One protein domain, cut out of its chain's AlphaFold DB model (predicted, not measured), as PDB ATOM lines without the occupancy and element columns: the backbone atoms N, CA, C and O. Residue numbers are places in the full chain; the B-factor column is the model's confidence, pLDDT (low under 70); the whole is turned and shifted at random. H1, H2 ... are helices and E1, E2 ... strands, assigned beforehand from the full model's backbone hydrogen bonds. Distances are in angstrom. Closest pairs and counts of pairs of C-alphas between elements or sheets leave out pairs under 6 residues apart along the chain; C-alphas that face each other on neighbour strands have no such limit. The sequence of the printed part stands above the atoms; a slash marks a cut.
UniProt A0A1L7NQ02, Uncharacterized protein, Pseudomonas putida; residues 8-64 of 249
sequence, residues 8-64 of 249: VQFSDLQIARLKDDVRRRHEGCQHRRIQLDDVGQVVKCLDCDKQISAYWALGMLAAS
ATOM      1  N   VAL A   8      54.829 -68.683  13.888       73.81
ATOM      2  CA  VAL A   8      56.270 -68.542  13.647       73.81
ATOM      3  C   VAL A   8      56.654 -69.544  12.560       73.81
ATOM      4  O   VAL A   8      56.467 -70.749  12.738       73.81
ATOM      5  N   GLN A   9      57.145 -69.049  11.422       69.00
ATOM      6  CA  GLN A   9      57.640 -69.880  10.322       69.00
ATOM      7  C   GLN A   9      59.147 -70.121  10.462       69.00
ATOM      8  O   GLN A   9      59.912 -69.181  10.677       69.00
ATOM      9  N   PHE A  10      59.565 -71.375  10.299       51.09
ATOM     10  CA  PHE A  10      60.962 -71.799  10.233       51.09
ATOM     11  C   PHE A  10      61.170 -72.641   8.975       51.09
ATOM     12  O   PHE A  10      60.862 -73.830   8.984       51.09
ATOM     13  N   SER A  11      61.695 -72.032   7.907       82.00
ATOM     14  CA  SER A  11      61.834 -72.666   6.586       82.00
ATOM     15  C   SER A  11      60.512 -73.306   6.140       82.00
ATOM     16  O   SER A  11      59.580 -72.591   5.782       82.00
ATOM     17  N   ASP A  12      60.391 -74.627   6.268       76.06
ATOM     18  CA  ASP A  12      59.272 -75.417   5.753       76.06
ATOM     19  C   ASP A  12      58.255 -75.756   6.861       76.06
ATOM     20  O   ASP A  12      57.230 -76.390   6.617       76.06
ATOM     21  N   LEU A  13      58.532 -75.341   8.102       51.62
ATOM     22  CA  LEU A  13      57.767 -75.698   9.290       51.62
ATOM     23  C   LEU A  13      57.018 -74.473   9.827       51.62
ATOM     24  O   LEU A  13      57.613 -73.442  10.145       51.62
ATOM     25  N   GLN A  14      55.693 -74.582   9.940       74.25
ATOM     26  CA  GLN A  14      54.841 -73.526  10.487       74.25
ATOM     27  C   GLN A  14      54.367 -73.917  11.884       74.25
ATOM     28  O   GLN A  14      53.619 -74.880  12.049       74.25
ATOM     29  N   ILE A  15      54.788 -73.163  12.897       70.19
ATOM     30  CA  ILE A  15      54.360 -73.384  14.279       70.19
ATOM     31  C   ILE A  15      53.332 -72.312  14.629       70.19
ATOM     32  O   ILE A  15      53.681 -71.168  14.925       70.19
ATOM     33  N   ALA A  16      52.053 -72.683  14.598       77.00
ATOM     34  CA  ALA A  16      50.963 -71.848  15.088       77.00
ATOM     35  C   ALA A  16      50.726 -72.140  16.573       77.00
ATOM     36  O   ALA A  16      50.414 -73.274  16.949       77.00
ATOM     37  N   ARG A  17      50.840 -71.130  17.442       65.62
ATOM     38  CA  ARG A  17      50.345 -71.288  18.816       65.62
ATOM     39  C   ARG A  17      48.832 -71.169  18.803       65.62
ATOM     40  O   ARG A  17      48.302 -70.104  18.499       65.62
ATOM     41  N   LEU A  18      48.140 -72.241  19.196       69.50
ATOM     42  CA  LEU A  18      46.745 -72.106  19.598       69.50
ATOM     43  C   LEU A  18      46.649 -71.064  20.720       69.50
ATOM     44  O   LEU A  18      47.552 -70.952  21.554       69.50
ATOM     45  N   LYS A  19      45.549 -70.304  20.707       69.50
ATOM     46  CA  LYS A  19      45.242 -69.262  21.690       69.50
ATOM     47  C   LYS A  19      45.523 -69.793  23.095       69.50
ATOM     48  O   LYS A  19      45.084 -70.887  23.444       69.50
ATOM     49  N   ASP A  20      46.307 -69.032  23.851       62.41
ATOM     50  CA  ASP A  20      46.804 -69.409  25.172       62.41
ATOM     51  C   ASP A  20      45.633 -69.386  26.165       62.41
ATOM     52  O   ASP A  20      45.336 -68.377  26.804       62.41
ATOM     53  N   ASP A  21      44.875 -70.479  26.188       68.38
ATOM     54  CA  ASP A  21      43.641 -70.580  26.946       68.38
ATOM     55  C   ASP A  21      43.997 -70.834  28.414       68.38
ATOM     56  O   ASP A  21      44.300 -71.957  28.828       68.38
ATOM     57  N   VAL A  22      44.026 -69.755  29.203       62.50
ATOM     58  CA  VAL A  22      44.477 -69.750  30.607       62.50
ATOM     59  C   VAL A  22      43.751 -70.814  31.435       62.50
ATOM     60  O   VAL A  22      44.350 -71.401  32.334       62.50
ATOM     61  N   ARG A  23      42.500 -71.143  31.086       61.62
ATOM     62  CA  ARG A  23      41.714 -72.192  31.749       61.62
ATOM     63  C   ARG A  23      42.373 -73.575  31.670       61.62
ATOM     64  O   ARG A  23      42.459 -74.241  32.695       61.62
ATOM     65  N   ARG A  24      42.956 -73.962  30.526       63.16
ATOM     66  CA  ARG A  24      43.653 -75.261  30.385       63.16
ATOM     67  C   ARG A  24      44.957 -75.336  31.173       63.16
ATOM     68  O   ARG A  24      45.411 -76.425  31.503       63.16
ATOM     69  N   ARG A  25      45.574 -74.195  31.508       61.31
ATOM     70  CA  ARG A  25      46.810 -74.178  32.315       61.31
ATOM     71  C   ARG A  25      46.584 -74.653  33.752       61.31
ATOM     72  O   ARG A  25      47.543 -75.072  34.394       61.31
ATOM     73  N   HIS A  26      45.350 -74.584  34.254       64.44
ATOM     74  CA  HIS A  26      45.012 -74.980  35.621       64.44
ATOM     75  C   HIS A  26      44.680 -76.469  35.776       64.44
ATOM     76  O   HIS A  26      44.607 -76.946  36.902       64.44
ATOM     77  N   GLU A  27      44.541 -77.215  34.681       69.06
ATOM     78  CA  GLU A  27      44.178 -78.639  34.724       69.06
ATOM     79  C   GLU A  27      45.393 -79.575  34.943       69.06
ATOM     80  O   GLU A  27      45.232 -80.789  35.042       69.06
ATOM     81  N   GLY A  28      46.615 -79.034  35.072       74.25
ATOM     82  CA  GLY A  28      47.859 -79.794  35.294       74.25
ATOM     83  C   GLY A  28      48.512 -79.597  36.676       74.25
ATOM     84  O   GLY A  28      48.226 -78.625  37.374       74.25
ATOM     85  N   CYS A  29      49.429 -80.505  37.068       87.44
ATOM     86  CA  CYS A  29      50.342 -80.299  38.218       87.44
ATOM     87  C   CYS A  29      51.043 -78.943  38.038       87.44
ATOM     88  O   CYS A  29      51.538 -78.702  36.956       87.44
ATOM     89  N   GLN A  30      51.093 -78.069  39.053       87.75
ATOM     90  CA  GLN A  30      51.799 -76.768  38.992       87.75
ATOM     91  C   GLN A  30      53.158 -76.775  39.713       87.75
ATOM     92  O   GLN A  30      53.813 -75.738  39.852       87.75
ATOM     93  N   HIS A  31      53.583 -77.935  40.208       92.31
ATOM     94  CA  HIS A  31      54.826 -78.060  40.949       92.31
ATOM     95  C   HIS A  31      56.045 -77.878  40.040       92.31
ATOM     96  O   HIS A  31      56.039 -78.245  38.866       92.31
ATOM     97  N   ARG A  32      57.113 -77.309  40.603       90.81
ATOM     98  CA  ARG A  32      58.360 -77.004  39.878       90.81
ATOM     99  C   ARG A  32      59.405 -78.112  39.971       90.81
ATOM    100  O   ARG A  32      60.415 -78.045  39.277       90.81
ATOM    101  N   ARG A  33      59.191 -79.101  40.842       93.00
ATOM    102  CA  ARG A  33      60.088 -80.245  41.018       93.00
ATOM    103  C   ARG A  33      59.704 -81.317  40.011       93.00
ATOM    104  O   ARG A  33      58.710 -82.017  40.183       93.00
ATOM    105  N   ILE A  34      60.469 -81.383  38.930       93.44
ATOM    106  CA  ILE A  34      60.209 -82.256  37.790       93.44
ATOM    107  C   ILE A  34      61.383 -83.225  37.650       93.44
ATOM    108  O   ILE A  34      62.536 -82.804  37.729       93.44
ATOM    109  N   GLN A  35      61.082 -84.502  37.438       95.75
ATOM    110  CA  GLN A  35      62.047 -85.542  37.103       95.75
ATOM    111  C   GLN A  35      61.881 -85.936  35.634       95.75
ATOM    112  O   GLN A  35      60.762 -86.151  35.159       95.75
ATOM    113  N   LEU A  36      63.004 -86.009  34.926       94.75
ATOM    114  CA  LEU A  36      63.093 -86.527  33.565       94.75
ATOM    115  C   LEU A  36      63.561 -87.981  33.654       94.75
ATOM    116  O   LEU A  36      64.581 -88.255  34.284       94.75
ATOM    117  N   ASP A  37      62.788 -88.896  33.080       95.19
ATOM    118  CA  ASP A  37      63.190 -90.287  32.887       95.19
ATOM    119  C   ASP A  37      63.679 -90.455  31.444       95.19
ATOM    120  O   ASP A  37      62.878 -90.439  30.505       95.19
ATOM    121  N   ASP A  38      64.994 -90.583  31.272       93.31
ATOM    122  CA  ASP A  38      65.640 -90.669  29.958       93.31
ATOM    123  C   ASP A  38      65.299 -91.971  29.218       93.31
ATOM    124  O   ASP A  38      65.250 -91.993  27.988       93.31
ATOM    125  N   VAL A  39      65.029 -93.054  29.956       94.62
ATOM    126  CA  VAL A  39      64.698 -94.362  29.372       94.62
ATOM    127  C   VAL A  39      63.229 -94.391  28.968       94.62
ATOM    128  O   VAL A  39      62.895 -94.804  27.858       94.62
ATOM    129  N   GLY A  40      62.351 -93.923  29.858       89.31
ATOM    130  CA  GLY A  40      60.912 -93.878  29.607       89.31
ATOM    131  C   GLY A  40      60.474 -92.749  28.672       89.31
ATOM    132  O   GLY A  40      59.354 -92.789  28.168       89.31
ATOM    133  N   GLN A  41      61.318 -91.732  28.453       92.88
ATOM    134  CA  GLN A  41      60.956 -90.467  27.793       92.88
ATOM    135  C   GLN A  41      59.739 -89.790  28.447       92.88
ATOM    136  O   GLN A  41      58.959 -89.082  27.804       92.88
ATOM    137  N   VAL A  42      59.564 -90.018  29.751       95.12
ATOM    138  CA  VAL A  42      58.444 -89.499  30.533       95.12
ATOM    139  C   VAL A  42      58.938 -88.413  31.475       95.12
ATOM    140  O   VAL A  42      59.974 -88.530  32.124       95.12
ATOM    141  N   VAL A  43      58.147 -87.350  31.581       94.12
ATOM    142  CA  VAL A  43      58.362 -86.278  32.547       94.12
ATOM    143  C   VAL A  43      57.389 -86.472  33.706       94.12
ATOM    144  O   VAL A  43      56.175 -86.481  33.494       94.12
ATOM    145  N   LYS A  44      57.898 -86.630  34.931       96.12
ATOM    146  CA  LYS A  44      57.081 -86.815  36.142       96.12
ATOM    147  C   LYS A  44      57.234 -85.646  37.109       96.12
ATOM    148  O   LYS A  44      58.309 -85.074  37.273       96.12
ATOM    149  N   CYS A  45      56.136 -85.292  37.760       95.44
ATOM    150  CA  CYS A  45      56.089 -84.324  38.852       95.44
ATOM    151  C   CYS A  45      56.556 -85.024  40.145       95.44
ATOM    152  O   CYS A  45      55.871 -85.935  40.589       95.44
ATOM    153  N   LEU A  46      57.658 -84.615  40.783       94.19
ATOM    154  CA  LEU A  46      58.154 -85.272  42.014       94.19
ATOM    155  C   LEU A  46      57.187 -85.145  43.205       94.19
ATOM    156  O   LEU A  46      57.236 -85.940  44.135       94.19
ATOM    157  N   ASP A  47      56.310 -84.142  43.174       95.75
ATOM    158  CA  ASP A  47      55.435 -83.795  44.298       95.75
ATOM    159  C   ASP A  47      54.097 -84.528  44.282       95.75
ATOM    160  O   ASP A  47      53.509 -84.763  45.334       95.75
ATOM    161  N   CYS A  48      53.589 -84.872  43.099       95.62
ATOM    162  CA  CYS A  48      52.321 -85.594  42.971       95.62
ATOM    163  C   CYS A  48      52.415 -86.878  42.146       95.62
ATOM    164  O   CYS A  48      51.386 -87.496  41.895       95.62
ATOM    165  N   ASP A  49      53.619 -87.230  41.690       95.69
ATOM    166  CA  ASP A  49      53.951 -88.397  40.862       95.69
ATOM    167  C   ASP A  49      53.133 -88.527  39.560       95.69
ATOM    168  O   ASP A  49      53.126 -89.550  38.879       95.69
ATOM    169  N   LYS A  50      52.435 -87.455  39.165       95.44
ATOM    170  CA  LYS A  50      51.684 -87.415  37.910       95.44
ATOM    171  C   LYS A  50      52.639 -87.204  36.744       95.44
ATOM    172  O   LYS A  50      53.533 -86.354  36.799       95.44
ATOM    173  N   GLN A  51      52.388 -87.932  35.661       95.00
ATOM    174  CA  GLN A  51      53.017 -87.675  34.374       95.00
ATOM    175  C   GLN A  51      52.556 -86.321  33.837       95.00
ATOM    176  O   GLN A  51      51.360 -86.021  33.792       95.00
ATOM    177  N   ILE A  52      53.518 -85.504  33.423       94.06
ATOM    178  CA  ILE A  52      53.276 -84.203  32.816       94.06
ATOM    179  C   ILE A  52      53.685 -84.255  31.342       94.06
ATOM    180  O   ILE A  52      54.599 -84.976  30.950       94.06
ATOM    181  N   SER A  53      53.018 -83.460  30.506       92.00
ATOM    182  CA  SER A  53      53.432 -83.259  29.117       92.00
ATOM    183  C   SER A  53      54.820 -82.607  29.045       92.00
ATOM    184  O   SER A  53      55.062 -81.579  29.683       92.00
ATOM    185  N   ALA A  54      55.703 -83.148  28.201       90.56
ATOM    186  CA  ALA A  54      57.023 -82.569  27.935       90.56
ATOM    187  C   ALA A  54      56.931 -81.116  27.436       90.56
ATOM    188  O   ALA A  54      57.708 -80.258  27.855       90.56
ATOM    189  N   TYR A  55      55.926 -80.806  26.605       88.19
ATOM    190  CA  TYR A  55      55.682 -79.444  26.126       88.19
ATOM    191  C   TYR A  55      55.369 -78.480  27.278       88.19
ATOM    192  O   TYR A  55      55.874 -77.358  27.317       88.19
ATOM    193  N   TRP A  56      54.566 -78.925  28.246       87.31
ATOM    194  CA  TRP A  56      54.217 -78.111  29.405       87.31
ATOM    195  C   TRP A  56      55.436 -77.860  30.306       87.31
ATOM    196  O   TRP A  56      55.670 -76.720  30.713       87.31
ATOM    197  N   ALA A  57      56.265 -78.885  30.542       89.31
ATOM    198  CA  ALA A  57      57.501 -78.754  31.315       89.31
ATOM    199  C   ALA A  57      58.500 -77.780  30.658       89.31
ATOM    200  O   ALA A  57      59.041 -76.897  31.327       89.31
ATOM    201  N   LEU A  58      58.680 -77.863  29.334       88.19
ATOM    202  CA  LEU A  58      59.490 -76.898  28.577       88.19
ATOM    203  C   LEU A  58      58.917 -75.477  28.660       88.19
ATOM    204  O   LEU A  58      59.668 -74.512  28.810       88.19
ATOM    205  N   GLY A  59      57.591 -75.336  28.615       88.06
ATOM    206  CA  GLY A  59      56.909 -74.057  28.806       88.06
ATOM    207  C   GLY A  59      57.185 -73.437  30.179       88.06
ATOM    208  O   GLY A  59      57.506 -72.247  30.261       88.06
ATOM    209  N   MET A  60      57.126 -74.238  31.249       86.88
ATOM    210  CA  MET A  60      57.494 -73.791  32.597       86.88
ATOM    211  C   MET A  60      58.949 -73.342  32.679       86.88
ATOM    212  O   MET A  60      59.221 -72.284  33.247       86.88
ATOM    213  N   LEU A  61      59.870 -74.133  32.124       87.38
ATOM    214  CA  LEU A  61      61.297 -73.827  32.146       87.38
ATOM    215  C   LEU A  61      61.593 -72.529  31.385       87.38
ATOM    216  O   LEU A  61      62.309 -71.662  31.875       87.38
ATOM    217  N   ALA A  62      60.983 -72.340  30.214       87.75
ATOM    218  CA  ALA A  62      61.125 -71.106  29.450       87.75
ATOM    219  C   ALA A  62      60.561 -69.888  30.206       87.75
ATOM    220  O   ALA A  62      61.127 -68.793  30.140       87.75
ATOM    221  N   ALA A  63      59.450 -70.055  30.932       86.50
ATOM    222  CA  ALA A  63      58.865 -68.992  31.745       86.50
ATOM    223  C   ALA A  63      59.730 -68.652  32.972       86.50
ATOM    224  O   ALA A  63      59.949 -67.468  33.251       86.50
ATOM    225  N   SER A  64      60.252 -69.660  33.680       86.31
ATOM    226  CA  SER A  64      61.142 -69.456  34.828       86.31
ATOM    227  C   SER A  64      62.450 -68.797  34.396       86.31
ATOM    228  O   SER A  64      62.854 -67.809  35.009       86.31
TER     229      SER A  64
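AT A GLANCE: This is residues 8 to 64 of the 249 residues of an uncharacterized protein of Pseudomonas putida (UniProt A0A1L7NQ02). A small hairpin, E3 and E4, has the first turn of helix H2 packed near it, while an arm with hairpin E1 and E2 and the short helix H1 reaches away; residues 9 to 15 and 18 to 24 stand free. The 57 printed residues run E1, E2, H1, E3, E4, H2, with two antiparallel two-stranded sheets, class mixed. The whole is loose, radius of gyration of the C-alphas 13.5 A, spanning 38 by 30 by 18 A.

IN THESE COORDINATES: E1 is residues 8 to 10, from C-alpha 8 at (56.270, -68.542, 13.647), and E2 13 to 16. H1 is 22 to 25. E3 is 34 to 37, 9.9 A, and E4 42 to 45, 10.1 A. H2, 54 to 64, is 15.4 A long and ends at C-alpha 64 (61.142, -69.456, 34.828).

HOW THE PARTS SIT: Hairpin E1 and E2 has N 10 and O 13 2.8 A apart, within hydrogen-bond range. Both strands are apart from E3, E4 and H2. In hairpin E3 and E4, N 35 and O 44 are 2.8 A apart, within range. The closest C-alphas of E4 and H2, Val 43 and Ala 54, are 6.1 A apart. In H2 every O i to N i+4 pair is within range; H1 is too short for one.

THE WHOLE: The C-alphas of Ser 11 and Asp 47 are farthest apart, 39.8 A. The printed part has no cut and no long link. pLDDT is under 70 at residues 9 to 10, 13 and 17 to 27.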